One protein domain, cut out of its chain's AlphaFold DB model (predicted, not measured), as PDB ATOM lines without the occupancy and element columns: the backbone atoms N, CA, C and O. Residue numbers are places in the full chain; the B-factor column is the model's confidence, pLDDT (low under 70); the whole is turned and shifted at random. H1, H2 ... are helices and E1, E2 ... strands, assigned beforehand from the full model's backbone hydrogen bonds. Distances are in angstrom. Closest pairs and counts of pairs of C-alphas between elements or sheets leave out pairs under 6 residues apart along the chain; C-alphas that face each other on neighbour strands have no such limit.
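This is residues 24 to 124 of the 154 residues of an uncharacterized protein of Chloroflexia bacterium (UniProt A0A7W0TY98). A strongly twisted sheet of five strands makes one layer, with one long helix, H3, over one face of it. Two short helices, H1 and H2, form a helical hairpin at one end of the sheet's strands, and the turn between E4 and E5, at Glu 70, lies at the opposite end of the longest axis. The printed part has 101 residues, with five named strands followed by three named helices, E1 E2 E3 E4 E5 H1 H2 H3. The sheet's order is E1 - E2 - E5 - E4 - E3, all antiparallel, and the class is mixed, helices and strands. The whole is compact, with a radius of gyration of the C-alphas of 13.0 A and spans of 39 by 30 by 26 A.

Find C-alpha 27 at (146.326, 56.934, 134.466), where E1, residues 27 to 30, begins. E2 is residues 37 to 40 and E3 residues 48 to 52. E4, residues 61 to 67, runs 19.1 A, and E5, residues 73 to 82, runs 20.1 A and bends by 84 degrees at residue 76. Then come H1, residues 86 to 92, and H2, residues 94 to 100. H3, residues 106 to 123, runs 25.7 A from (143.483, 46.600, 138.692) to C-alpha 123 at (154.110, 59.233, 158.331).

Start at the sheet, whose edge strands are E1 and E3. E3 E4 E5 are a meander, each strand the antiparallel neighbour of the one before; E2 E3 E4 E5 are a Greek key, that meander with E2 as antiparallel neighbour of E5. Look for N 29 and O 38, 2.8 A, between E1 and E2; N 39 and O 80, 2.9 A, between E2 and E5; N 62 and O 81, 2.8 A, between E5 and E4; and N 51 and O 63, 2.8 A, between E4 and E3. H3 is on one face of the sheet, two layers, at a height over the sheet of 10.2 A; the closest C-alphas of H3 and E5 are those of Val 113 and Ile 80, 7.6 A. On the local plane H3 and E5 stand at 62 degrees, only just across the strands. H1 only grazes the sheet with residues 86 to 89, and H2 with residues 99 to 100. In their hairpin H1 and H2 touch, closest at the C-alphas of Ala 90 and Trp 96, 5.4 A, at a shallow tilt of 12 degrees, opposite ways. H3, with residues 108 to 112 alone, touches H2 at a steep tilt of 57 degrees, opposite ways; their closest C-alphas are those of Ala 108 and Arg 98, 6.4 A. H1 and H3 are apart. In H3 every O i to N i+4 pair is within hydrogen-bond range; H1 has 1 of 3, with 3 of 4 O i to N i+3 pairs, and H2 0 of 3, with 4 of 4.

The two C-alphas farthest apart are those of Glu 70 and Pro 94, 39.4 A. The printed part has no cut, and no link is long. Its mean pLDDT is 88.9; look for values under 70 at residues 32 to 35 and residue 59.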
ATOM      1  N   ALA A  24     139.840  51.760 137.355       87.56
ATOM      2  CA  ALA A  24     139.819  51.494 135.919       87.56
ATOM      3  C   ALA A  24     140.094  52.750 135.073       87.56
ATOM      4  O   ALA A  24     140.388  52.636 133.883       87.56
ATOM      5  N   ARG A  25     139.997  53.938 135.678       86.06
ATOM      6  CA  ARG A  25     140.282  55.234 135.052       86.06
ATOM      7  C   ARG A  25     141.622  55.825 135.476       86.06
ATOM      8  O   ARG A  25     141.994  56.872 134.947       86.06
ATOM      9  N   ALA A  26     142.333  55.174 136.398       87.38
ATOM     10  CA  ALA A  26     143.636  55.635 136.840       87.38
ATOM     11  C   ALA A  26     144.613  55.662 135.658       87.38
ATOM     12  O   ALA A  26     144.723  54.700 134.894       87.38
ATOM     13  N   TYR A  27     145.327  56.772 135.514       87.00
ATOM     14  CA  TYR A  27     146.326  56.934 134.466       87.00
ATOM     15  C   TYR A  27     147.707  56.700 135.070       87.00
ATOM     16  O   TYR A  27     148.077  57.363 136.036       87.00
ATOM     17  N   LEU A  28     148.448  55.728 134.535       88.31
ATOM     18  CA  LEU A  28     149.814  55.433 134.958       88.31
ATOM     19  C   LEU A  28     150.785  55.914 133.887       88.31
ATOM     20  O   LEU A  28     150.671  55.540 132.719       88.31
ATOM     21  N   HIS A  29     151.759  56.709 134.301       88.88
ATOM     22  CA  HIS A  29     152.831  57.195 133.451       88.88
ATOM     23  C   HIS A  29     154.181  56.818 134.034       88.88
ATOM     24  O   HIS A  29     154.448  57.032 135.217       88.88
ATOM     25  N   TYR A  30     155.027  56.287 133.159       84.56
ATOM     26  CA  TYR A  30     156.404  55.931 133.455       84.56
ATOM     27  C   TYR A  30     157.319  57.001 132.874       84.56
ATOM     28  O   TYR A  30     157.363  57.187 131.655       84.56
ATOM     29  N   GLY A  31     158.022  57.727 133.743       76.44
ATOM     30  CA  GLY A  31     158.972  58.754 133.330       76.44
ATOM     31  C   GLY A  31     160.110  58.154 132.500       76.44
ATOM     32  O   GLY A  31     160.733  57.175 132.901       76.44
ATOM     33  N   ALA A  32     160.415  58.764 131.353       65.75
ATOM     34  CA  ALA A  32     161.322  58.200 130.345       65.75
ATOM     35  C   ALA A  32     162.790  58.019 130.789       65.75
ATOM     36  O   ALA A  32     163.536  57.309 130.122       65.75
ATOM     37  N   VAL A  33     163.226  58.696 131.858       57.47
ATOM     38  CA  VAL A  33     164.654  58.805 132.220       57.47
ATOM     39  C   VAL A  33     164.969  58.186 133.587       57.47
ATOM     40  O   VAL A  33     166.136  57.977 133.902       57.47
ATOM     41  N   ALA A  34     163.954  57.852 134.389       56.81
ATOM     42  CA  ALA A  34     164.160  57.442 135.777       56.81
ATOM     43  C   ALA A  34     163.179  56.371 136.281       56.81
ATOM     44  O   ALA A  34     163.112  56.169 137.477       56.81
ATOM     45  N   ASP A  35     162.405  55.695 135.423       68.50
ATOM     46  CA  ASP A  35     161.325  54.773 135.841       68.50
ATOM     47  C   ASP A  35     160.456  55.327 136.993       68.50
ATOM     48  O   ASP A  35     159.981  54.582 137.861       68.50
ATOM     49  N   GLU A  36     160.274  56.652 137.008       84.88
ATOM     50  CA  GLU A  36     159.351  57.336 137.905       84.88
ATOM     51  C   GLU A  36     157.957  56.817 137.592       84.88
ATOM     52  O   GLU A  36     157.529  56.857 136.436       84.88
ATOM     53  N   LEU A  37     157.242  56.348 138.608       91.19
ATOM     54  CA  LEU A  37     155.839  55.999 138.449       91.19
ATOM     55  C   LEU A  37     154.999  57.182 138.909       91.19
ATOM     56  O   LEU A  37     155.042  57.562 140.078       91.19
ATOM     57  N   ARG A  38     154.175  57.713 138.009       93.81
ATOM     58  CA  ARG A  38     153.098  58.646 138.343       93.81
ATOM     59  C   ARG A  38     151.773  57.951 138.112       93.81
ATOM     60  O   ARG A  38     151.543  57.398 137.040       93.81
ATOM     61  N   LEU A  39     150.918  57.973 139.122       94.19
ATOM     62  CA  LEU A  39     149.555  57.472 139.051       94.19
ATOM     63  C   LEU A  39     148.609  58.619 139.376       94.19
ATOM     64  O   LEU A  39     148.652  59.131 140.490       94.19
ATOM     65  N   TRP A  40     147.732  58.984 138.447       94.75
ATOM     66  CA  TRP A  40     146.662  59.958 138.685       94.75
ATOM     67  C   TRP A  40     145.310  59.258 138.856       94.75
ATOM     68  O   TRP A  40     145.046  58.245 138.205       94.75
ATOM     69  N   PHE A  41     144.465  59.777 139.753       92.69
ATOM     70  CA  PHE A  41     143.155  59.191 140.092       92.69
ATOM     71  C   PHE A  41     142.047  59.500 139.078       92.69
ATOM     72  O   PHE A  41     141.098  58.729 138.940       92.69
ATOM     73  N   ASP A  42     142.186  60.615 138.374       83.00
ATOM     74  CA  ASP A  42     141.440  61.015 137.179       83.00
ATOM     75  C   ASP A  42     142.508  61.428 136.130       83.00
ATOM     76  O   ASP A  42     143.693  61.418 136.483       83.00
ATOM     77  N   PRO A  43     142.191  61.735 134.853       80.31
ATOM     78  CA  PRO A  43     143.193  62.161 133.878       80.31
ATOM     79  C   PRO A  43     144.154  63.219 134.420       80.31
ATOM     80  O   PRO A  43     143.797  63.995 135.306       80.31
ATOM     81  N   GLU A  44     145.362  63.248 133.855       81.31
ATOM     82  CA  GLU A  44     146.445  64.128 134.293       81.31
ATOM     83  C   GLU A  44     145.948  65.571 134.538       81.31
ATOM     84  O   GLU A  44     145.387  66.191 133.626       81.31
ATOM     85  N   PRO A  45     146.115  66.107 135.763       80.00
ATOM     86  CA  PRO A  45     145.644  67.436 136.103       80.00
ATOM     87  C   PRO A  45     146.534  68.506 135.468       80.00
ATOM     88  O   PRO A  45     147.725  68.302 135.238       80.00
ATOM     89  N   THR A  46     145.963  69.691 135.246       82.50
ATOM     90  CA  THR A  46     146.641  70.837 134.618       82.50
ATOM     91  C   THR A  46     147.846  71.350 135.416       82.50
ATOM     92  O   THR A  46     148.733  71.980 134.844       82.50
ATOM     93  N   GLY A  47     147.880  71.094 136.727       89.19
ATOM     94  CA  GLY A  47     148.975  71.460 137.620       89.19
ATOM     95  C   GLY A  47     148.960  70.622 138.897       89.19
ATOM     96  O   GLY A  47     147.894  70.266 139.405       89.19
ATOM     97  N   TRP A  48     150.148  70.283 139.392       93.69
ATOM     98  CA  TRP A  48     150.344  69.508 140.613       93.69
ATOM     99  C   TRP A  48     151.772  69.674 141.149       93.69
ATOM    100  O   TRP A  48     152.680  70.062 140.412       93.69
ATOM    101  N   PHE A  49     151.982  69.344 142.422       91.69
ATOM    102  CA  PHE A  49     153.311  69.153 143.015       91.69
ATOM    103  C   PHE A  49     153.380  67.845 143.804       91.69
ATOM    104  O   PHE A  49     152.351  67.278 144.165       91.69
ATOM    105  N   SER A  50     154.595  67.345 144.040       92.06
ATOM    106  CA  SER A  50     154.833  66.186 144.908       92.06
ATOM    107  C   SER A  50     155.056  66.638 146.345       92.06
ATOM    108  O   SER A  50     155.888  67.511 146.580       92.06
ATOM    109  N   ASP A  51     154.355  66.009 147.281       91.75
ATOM    110  CA  ASP A  51     154.560  66.164 148.718       91.75
ATOM    111  C   ASP A  51     155.006  64.819 149.310       91.75
ATOM    112  O   ASP A  51     154.285  63.816 149.230       91.75
ATOM    113  N   LEU A  52     156.247  64.776 149.799       90.69
ATOM    114  CA  LEU A  52     156.942  63.543 150.173       90.69
ATOM    115  C   LEU A  52     156.358  62.928 151.448       90.69
ATOM    116  O   LEU A  52     155.911  63.624 152.358       90.69
ATOM    117  N   ILE A  53     156.401  61.600 151.525       91.25
ATOM    118  CA  ILE A  53     156.064  60.853 152.735       91.25
ATOM    119  C   ILE A  53     157.373  60.378 153.376       91.25
ATOM    120  O   ILE A  53     158.062  59.543 152.797       91.25
ATOM    121  N   ASP A  54     157.669  60.858 154.586       88.56
ATOM    122  CA  ASP A  54     158.866  60.501 155.373       88.56
ATOM    123  C   ASP A  54     158.684  59.128 156.054       88.56
ATOM    124  O   ASP A  54     158.530  58.995 157.273       88.56
ATOM    125  N   ALA A  55     158.560  58.080 155.238       86.56
ATOM    126  CA  ALA A  55     158.390  56.715 155.716       86.56
ATOM    127  C   ALA A  55     159.746  56.108 156.134       86.56
ATOM    128  O   ALA A  55     160.753  56.334 155.462       86.56
ATOM    129  N   PRO A  56     159.803  55.241 157.168       83.62
ATOM    130  CA  PRO A  56     161.057  54.627 157.623       83.62
ATOM    131  C   PRO A  56     161.795  53.823 156.546       83.62
ATOM    132  O   PRO A  56     162.998  53.594 156.653       83.62
ATOM    133  N   GLU A  57     161.070  53.340 155.535       76.25
ATOM    134  CA  GLU A  57     161.645  52.600 154.415       76.25
ATOM    135  C   GLU A  57     162.273  53.503 153.334       76.25
ATOM    136  O   GLU A  57     162.872  52.964 152.406       76.25
ATOM    137  N   GLY A  58     162.170  54.833 153.460       74.62
ATOM    138  CA  GLY A  58     162.768  55.842 152.577       74.62
ATOM    139  C   GLY A  58     161.755  56.795 151.926       74.62
ATOM    140  O   GLY A  58     160.555  56.515 151.889       74.62
ATOM    141  N   ASP A  59     162.275  57.880 151.343       67.75
ATOM    142  CA  ASP A  59     161.530  58.985 150.706       67.75
ATOM    143  C   ASP A  59     161.034  58.667 149.285       67.75
ATOM    144  O   ASP A  59     160.803  59.562 148.469       67.75
ATOM    145  N   ASP A  60     160.874  57.385 148.953       85.81
ATOM    146  CA  ASP A  60     160.661  56.974 147.565       85.81
ATOM    147  C   ASP A  60     159.232  57.255 147.049       85.81
ATOM    148  O   ASP A  60     158.881  56.900 145.921       85.81
ATOM    149  N   VAL A  61     158.360  57.819 147.891       92.25
ATOM    150  CA  VAL A  61     156.923  57.950 147.632       92.25
ATOM    151  C   VAL A  61     156.418  59.317 148.077       92.25
ATOM    152  O   VAL A  61     156.659  59.764 149.197       92.25
ATOM    153  N   ALA A  62     155.638  59.946 147.208       93.62
ATOM    154  CA  ALA A  62     154.972  61.214 147.436       93.62
ATOM    155  C   ALA A  62     153.485  61.109 147.085       93.62
ATOM    156  O   ALA A  62     153.093  60.381 146.164       93.62
ATOM    157  N   VAL A  63     152.657  61.902 147.758       95.50
ATOM    158  CA  VAL A  63     151.329  62.235 147.233       95.50
ATOM    159  C   VAL A  63     151.469  63.372 146.224       95.50
ATOM    160  O   VAL A  63     152.283  64.275 146.398       95.50
ATOM    161  N   MET A  64     150.688  63.335 145.148       95.38
ATOM    162  CA  MET A  64     150.575  64.467 144.231       95.38
ATOM    163  C   MET A  64     149.404  65.333 144.673       95.38
ATOM    164  O   MET A  64     148.285  64.834 144.777       95.38
ATOM    165  N   VAL A  65     149.653  66.616 144.917       94.56
ATOM    166  CA  VAL A  65     148.641  67.585 145.350       94.56
ATOM    167  C   VAL A  65     148.279  68.487 144.178       94.56
ATOM    168  O   VAL A  65     149.165  68.995 143.486       94.56
ATOM    169  N   GLY A  66     146.980  68.648 143.928       93.44
ATOM    170  CA  GLY A  66     146.462  69.442 142.820       93.44
ATOM    171  C   GLY A  66     146.726  70.939 142.980       93.44
ATOM    172  O   GLY A  66     146.773  71.468 144.092       93.44
ATOM    173  N   MET A  67     146.868  71.623 141.845       93.69
ATOM    174  CA  MET A  67     146.894  73.082 141.770       93.69
ATOM    175  C   MET A  67     145.740  73.610 140.920       93.69
ATOM    176  O   MET A  67     145.322  72.969 139.951       93.69
ATOM    177  N   ASP A  68     145.250  74.797 141.257       90.81
ATOM    178  CA  ASP A  68     144.294  75.527 140.432       90.81
ATOM    179  C   ASP A  68     144.977  76.338 139.310       90.81
ATOM    180  O   ASP A  68     146.192  76.288 139.102       90.81
ATOM    181  N   SER A  69     144.184  77.097 138.546       90.81
ATOM    182  CA  SER A  69     144.681  77.934 137.447       90.81
ATOM    183  C   SER A  69     145.560  79.111 137.888       90.81
ATOM    184  O   SER A  69     146.196  79.738 137.043       90.81
ATOM    185  N   GLU A  70     145.581  79.433 139.182       90.88
ATOM    186  CA  GLU A  70     146.411  80.479 139.787       90.88
ATOM    187  C   GLU A  70     147.641  79.889 140.500       90.88
ATOM    188  O   GLU A  70     148.338  80.594 141.237       90.88
ATOM    189  N   TYR A  71     147.935  78.604 140.257       87.19
ATOM    190  CA  TYR A  71     149.021  77.847 140.884       87.19
ATOM    191  C   TYR A  71     148.921  77.798 142.415       87.19
ATOM    192  O   TYR A  71     149.938  77.701 143.105       87.19
ATOM    193  N   GLN A  72     147.703  77.871 142.957       89.44
ATOM    194  CA  GLN A  72     147.454  77.666 144.380       89.44
ATOM    195  C   GLN A  72     147.125  76.197 144.649       89.44
ATOM    196  O   GLN A  72     146.479  75.538 143.832       89.44
ATOM    197  N   SER A  73     147.569  75.680 145.798       90.50
ATOM    198  CA  SER A  73     147.209  74.334 146.259       90.50
ATOM    199  C   SER A  73     145.694  74.216 146.413       90.50
ATOM    200  O   SER A  73     145.062  75.068 147.039       90.50
ATOM    201  N   THR A  74     145.110  73.133 145.898       91.50
ATOM    202  CA  THR A  74     143.712  72.762 146.186       91.50
ATOM    203  C   THR A  74     143.582  71.921 147.461       91.50
ATOM    204  O   THR A  74     142.473  71.569 147.879       91.50
ATOM    205  N   ASP A  75     144.719  71.568 148.069       92.62
ATOM    206  CA  ASP A  75     144.864  70.620 149.175       92.62
ATOM    207  C   ASP A  75     144.254  69.243 148.878       92.62
ATOM    208  O   ASP A  75     143.975  68.483 149.801       92.62
ATOM    209  N   GLU A  76     143.999  68.910 147.612       94.25
ATOM    210  CA  GLU A  76     143.435  67.627 147.204       94.25
ATOM    211  C   GLU A  76     144.533  66.731 146.637       94.25
ATOM    212  O   GLU A  76     145.304  67.140 145.766       94.25
ATOM    213  N   VAL A  77     144.598  65.491 147.123       95.56
ATOM    214  CA  VAL A  77     145.486  64.471 146.569       95.56
ATOM    215  C   VAL A  77     144.911  63.997 145.237       95.56
ATOM    216  O   VAL A  77     143.886  63.320 145.194       95.56
ATOM    217  N   VAL A  78     145.596  64.322 144.148       95.31
ATOM    218  CA  VAL A  78     145.201  63.987 142.770       95.31
ATOM    219  C   VAL A  78     145.907  62.739 142.237       95.31
ATOM    220  O   VAL A  78     145.575  62.237 141.160       95.31
ATOM    221  N   GLY A  79     146.878  62.215 142.985       96.00
ATOM    222  CA  GLY A  79     147.579  60.996 142.619       96.00
ATOM    223  C   GLY A  79     148.754  60.660 143.527       96.00
ATOM    224  O   GLY A  79     148.894  61.194 144.627       96.00
ATOM    225  N   ILE A  80     149.601  59.755 143.052       96.19
ATOM    226  CA  ILE A  80     150.789  59.254 143.736       96.19
ATOM    227  C   ILE A  80     151.986  59.333 142.794       96.19
ATOM    228  O   ILE A  80     151.884  58.983 141.616       96.19
ATOM    229  N   HIS A  81     153.127  59.742 143.332       94.75
ATOM    230  CA  HIS A  81     154.400  59.759 142.632       94.75
ATOM    231  C   HIS A  81     155.403  58.874 143.377       94.75
ATOM    232  O   HIS A  81     155.567  59.004 144.585       94.75
ATOM    233  N   VAL A  82     156.059  57.961 142.666       92.50
ATOM    234  CA  VAL A  82     157.179  57.162 143.176       92.50
ATOM    235  C   VAL A  82     158.449  57.657 142.497       92.50
ATOM    236  O   VAL A  82     158.549  57.587 141.270       92.50
ATOM    237  N   TYR A  83     159.395  58.145 143.294       83.50
ATOM    238  CA  TYR A  83     160.634  58.787 142.852       83.50
ATOM    239  C   TYR A  83     161.793  58.338 143.756       83.50
ATOM    240  O   TYR A  83     161.589  58.322 144.954       83.50
ATOM    241  N   PRO A  84     163.003  58.029 143.257       77.00
ATOM    242  CA  PRO A  84     163.416  58.177 141.870       77.00
ATOM    243  C   PRO A  84     162.906  57.054 140.971       77.00
ATOM    244  O   PRO A  84     162.546  57.346 139.845       77.00
ATOM    245  N   LEU A  85     162.835  55.804 141.451       85.31
ATOM    246  CA  LEU A  85     162.566  54.620 140.622       85.31
ATOM    247  C   LEU A  85     161.547  53.690 141.299       85.31
ATOM    248  O   LEU A  85     161.781  53.239 142.424       85.31
ATOM    249  N   LEU A  86     160.515  53.246 140.571       87.06
ATOM    250  CA  LEU A  86     159.629  52.163 141.039       87.06
ATOM    251  C   LEU A  86     160.421  50.894 141.401       87.06
ATOM    252  O   LEU A  86     160.105  50.206 142.373       87.06
ATOM    253  N   ALA A  87     161.480  50.592 140.646       85.75
ATOM    254  CA  ALA A  87     162.350  49.451 140.912       85.75
ATOM    255  C   ALA A  87     163.052  49.534 142.282       85.75
ATOM    256  O   ALA A  87     163.308  48.492 142.892       85.75
ATOM    257  N   GLY A  88     163.353  50.747 142.761       85.19
ATOM    258  CA  GLY A  88     163.908  51.006 144.091       85.19
ATOM    259  C   GLY A  88     162.882  50.715 145.179       85.19
ATOM    260  O   GLY A  88     163.090  49.806 145.989       85.19
ATOM    261  N   ALA A  89     161.718  51.364 145.098       86.38
ATOM    262  CA  ALA A  89     160.608  51.158 146.030       86.38
ATOM    263  C   ALA A  89     160.180  49.677 146.114       86.38
ATOM    264  O   ALA A  89     159.916  49.130 147.190       86.38
ATOM    265  N   ALA A  90     160.201  48.971 144.980       89.19
ATOM    266  CA  ALA A  90     159.863  47.556 144.884       89.19
ATOM    267  C   ALA A  90     160.892  46.595 145.520       89.19
ATOM    268  O   ALA A  90     160.672  45.378 145.552       89.19
ATOM    269  N   ARG A  91     162.030  47.088 146.027       88.38
ATOM    270  CA  ARG A  91     162.928  46.302 146.894       88.38
ATOM    271  C   ARG A  91     162.348  46.147 148.296       88.38
ATOM    272  O   ARG A  91     162.471  45.071 148.874       88.38
ATOM    273  N   HIS A  92     161.680  47.186 148.792       87.44
ATOM    274  CA  HIS A  92     161.025  47.206 150.101       87.44
ATOM    275  C   HIS A  92     159.582  46.691 150.033       87.44
ATOM    276  O   HIS A  92     159.090  46.110 150.998       87.44
ATOM    277  N   ARG A  93     158.918  46.840 148.876       89.56
ATOM    278  CA  ARG A  93     157.532  46.399 148.631       89.56
ATOM    279  C   ARG A  93     157.444  45.526 147.368       89.56
ATOM    280  O   ARG A  93     157.065  46.011 146.305       89.56
ATOM    281  N   PRO A  94     157.829  44.233 147.429       91.44
ATOM    282  CA  PRO A  94     158.014  43.399 146.235       91.44
ATOM    283  C   PRO A  94     156.784  43.234 145.338       91.44
ATOM    284  O   PRO A  94     156.928  43.033 144.133       91.44
ATOM    285  N   HIS A  95     155.576  43.314 145.891       91.06
ATOM    286  CA  HIS A  95     154.332  43.219 145.127       91.06
ATOM    287  C   HIS A  95     154.072  44.450 144.248       91.06
ATOM    288  O   HIS A  95     153.359  44.328 143.254       91.06
ATOM    289  N   TRP A  96     154.716  45.592 144.520       93.06
ATOM    290  CA  TRP A  96     154.634  46.790 143.671       93.06
ATOM    291  C   TRP A  96     155.277  46.589 142.295       93.06
ATOM    292  O   TRP A  96     154.978  47.332 141.367       93.06
ATOM    293  N   ARG A  97     156.095  45.542 142.104       91.62
ATOM    294  CA  ARG A  97     156.638  45.180 140.781       91.62
ATOM    295  C   ARG A  97     155.551  44.959 139.736       91.62
ATOM    296  O   ARG A  97     155.797  45.229 138.566       91.62
ATOM    297  N   ARG A  98     154.364  44.504 140.156       93.75
ATOM    298  CA  ARG A  98     153.221  44.287 139.255       93.75
ATOM    299  C   ARG A  98     152.735  45.574 138.597       93.75
ATOM    300  O   ARG A  98     152.100  45.502 137.556       93.75
ATOM    301  N   LEU A  99     153.043  46.742 139.171       92.38
ATOM    302  CA  LEU A  99     152.708  48.025 138.559       92.38
ATOM    303  C   LEU A  99     153.453  48.188 137.229       92.38
ATOM    304  O   LEU A  99     152.835  48.597 136.259       92.38
ATOM    305  N   ALA A 100     154.711  47.744 137.132       90.38
ATOM    306  CA  ALA A 100     155.520  47.837 135.911       90.38
ATOM    307  C   ALA A 100     155.070  46.908 134.761       90.38
ATOM    308  O   ALA A 100     155.668  46.928 133.683       90.38
ATOM    309  N   GLU A 101     154.054  46.063 134.968       90.00
ATOM    310  CA  GLU A 101     153.496  45.219 133.909       90.00
ATOM    311  C   GLU A 101     152.787  46.080 132.839       90.00
ATOM    312  O   GLU A 101     152.133  47.071 133.175       90.00
ATOM    313  N   PRO A 102     152.854  45.720 131.540       84.88
ATOM    314  CA  PRO A 102     152.042  46.372 130.518       84.88
ATOM    315  C   PRO A 102     150.549  46.168 130.806       84.88
ATOM    316  O   PRO A 102     150.037  45.059 130.674       84.88
ATOM    317  N   GLY A 103     149.852  47.240 131.188       86.25
ATOM    318  CA  GLY A 103     148.460  47.159 131.637       86.25
ATOM    319  C   GLY A 103     148.357  46.465 132.996       86.25
ATOM    320  O   GLY A 103     147.874  45.332 133.059       86.25
ATOM    321  N   PRO A 104     148.830  47.109 134.078       91.31
ATOM    322  CA  PRO A 104     148.925  46.455 135.364       91.31
ATOM    323  C   PRO A 104     147.544  46.033 135.878       91.31
ATOM    324  O   PRO A 104     146.549  46.732 135.660       91.31
ATOM    325  N   PRO A 105     147.471  44.902 136.591       94.50
ATOM    326  CA  PRO A 105     146.230  44.392 137.155       94.50
ATOM    327  C   PRO A 105     145.552  45.423 138.063       94.50
ATOM    328  O   PRO A 105     146.204  46.026 138.919       94.50
ATOM    329  N   LEU A 106     144.235  45.603 137.918       94.31
ATOM    330  CA  LEU A 106     143.483  46.600 138.692       94.31
ATOM    331  C   LEU A 106     143.625  46.369 140.202       94.31
ATOM    332  O   LEU A 106     143.714  47.322 140.970       94.31
ATOM    333  N   GLU A 107     143.714  45.115 140.647       95.69
ATOM    334  CA  GLU A 107     143.929  44.808 142.059       95.69
ATOM    335  C   GLU A 107     145.306  45.263 142.566       95.69
ATOM    336  O   GLU A 107     145.428  45.659 143.724       95.69
ATOM    337  N   ALA A 108     146.334  45.260 141.708       94.56
ATOM    338  CA  ALA A 108     147.660  45.761 142.062       94.56
ATOM    339  C   ALA A 108     147.641  47.287 142.220       94.56
ATOM    340  O   ALA A 108     148.190  47.809 143.188       94.56
ATOM    341  N   VAL A 109     146.943  47.985 141.319       94.81
ATOM    342  CA  VAL A 109     146.738  49.439 141.388       94.81
ATOM    343  C   VAL A 109     145.950  49.815 142.650       94.81
ATOM    344  O   VAL A 109     146.358  50.706 143.390       94.81
ATOM    345  N   ALA A 110     144.862  49.101 142.948       94.62
ATOM    346  CA  ALA A 110     144.058  49.341 144.144       94.62
ATOM    347  C   ALA A 110     144.847  49.110 145.446       94.62
ATOM    348  O   ALA A 110     144.798  49.950 146.347       94.62
ATOM    349  N   SER A 111     145.602  48.004 145.535       94.94
ATOM    350  CA  SER A 111     146.462  47.705 146.693       94.94
ATOM    351  C   SER A 111     147.512  48.792 146.892       94.94
ATOM    352  O   SER A 111     147.673  49.299 147.998       94.94
ATOM    353  N   PHE A 112     148.171  49.202 145.806       95.19
ATOM    354  CA  PHE A 112     149.169  50.265 145.829       95.19
ATOM    355  C   PHE A 112     148.603  51.574 146.390       95.19
ATOM    356  O   PHE A 112     149.176  52.133 147.323       95.19
ATOM    357  N   VAL A 113     147.451  52.033 145.888       95.31
ATOM    358  CA  VAL A 113     146.830  53.273 146.381       95.31
ATOM    359  C   VAL A 113     146.455  53.164 147.861       95.31
ATOM    360  O   VAL A 113     146.707  54.096 148.624       95.31
ATOM    361  N   SER A 114     145.898  52.026 148.287       94.94
ATOM    362  CA  SER A 114     145.557  51.791 149.696       94.94
ATOM    363  C   SER A 114     146.788  51.846 150.601       94.94
ATOM    364  O   SER A 114     146.752  52.473 151.654       94.94
ATOM    365  N   GLU A 115     147.889  51.219 150.196       95.12
ATOM    366  CA  GLU A 115     149.120  51.199 150.983       95.12
ATOM    367  C   GLU A 115     149.767  52.576 151.079       95.12
ATOM    368  O   GLU A 115     150.206  52.969 152.156       95.12
ATOM    369  N   VAL A 116     149.809  53.330 149.980       95.12
ATOM    370  CA  VAL A 116     150.349  54.695 149.996       95.12
ATOM    371  C   VAL A 116     149.485  55.613 150.849       95.12
ATOM    372  O   VAL A 116     150.025  56.423 151.600       95.12
ATOM    373  N   ARG A 117     148.158  55.442 150.818       95.44
ATOM    374  CA  ARG A 117     147.269  56.115 151.763       95.44
ATOM    375  C   ARG A 117     147.632  55.780 153.200       95.44
ATOM    376  O   ARG A 117     147.807  56.691 154.000       95.44
ATOM    377  N   ASP A 118     147.820  54.507 153.521       94.81
ATOM    378  CA  ASP A 118     148.200  54.110 154.873       94.81
ATOM    379  C   ASP A 118     149.580  54.642 155.300       94.81
ATOM    380  O   ASP A 118     149.798  54.869 156.493       94.81
ATOM    381  N   LEU A 119     150.523  54.807 154.365       94.19
ATOM    382  CA  LEU A 119     151.820  55.439 154.627       94.19
ATOM    383  C   LEU A 119     151.649  56.931 154.903       94.19
ATOM    384  O   LEU A 119     152.151  57.418 155.912       94.19
ATOM    385  N   PHE A 120     150.895  57.631 154.058       94.88
ATOM    386  CA  PHE A 120     150.577  59.043 154.241       94.88
ATOM    387  C   PHE A 120     149.904  59.286 155.594       94.88
ATOM    388  O   PHE A 120     150.329  60.152 156.352       94.88
ATOM    389  N   GLU A 121     148.894  58.486 155.953       94.88
ATOM    390  CA  GLU A 121     148.171  58.683 157.210       94.88
ATOM    391  C   GLU A 121     149.063  58.519 158.448       94.88
ATOM    392  O   GLU A 121     148.830  59.183 159.462       94.88
ATOM    393  N   ARG A 122     150.081  57.653 158.357       94.56
ATOM    394  CA  ARG A 122     151.005  57.335 159.451       94.56
ATOM    395  C   ARG A 122     152.208  58.266 159.541       94.56
ATOM    396  O   ARG A 122     152.632  58.566 160.654       94.56
ATOM    397  N   TYR A 123     152.767  58.656 158.403       93.81
ATOM    398  CA  TYR A 123     154.110  59.233 158.331       93.81
ATOM    399  C   TYR A 123     154.162  60.611 157.687       93.81
ATOM    400  O   TYR A 123     155.201  61.258 157.752       93.81
ATOM    401  N   TRP A 124     153.075  61.093 157.081       92.88
ATOM    402  CA  TRP A 124     153.103  62.436 156.521       92.88
ATOM    403  C   TRP A 124     153.290  63.480 157.624       92.88
ATOM    404  O   TRP A 124     152.560  63.518 158.621       92.88
TER     405      TRP A 124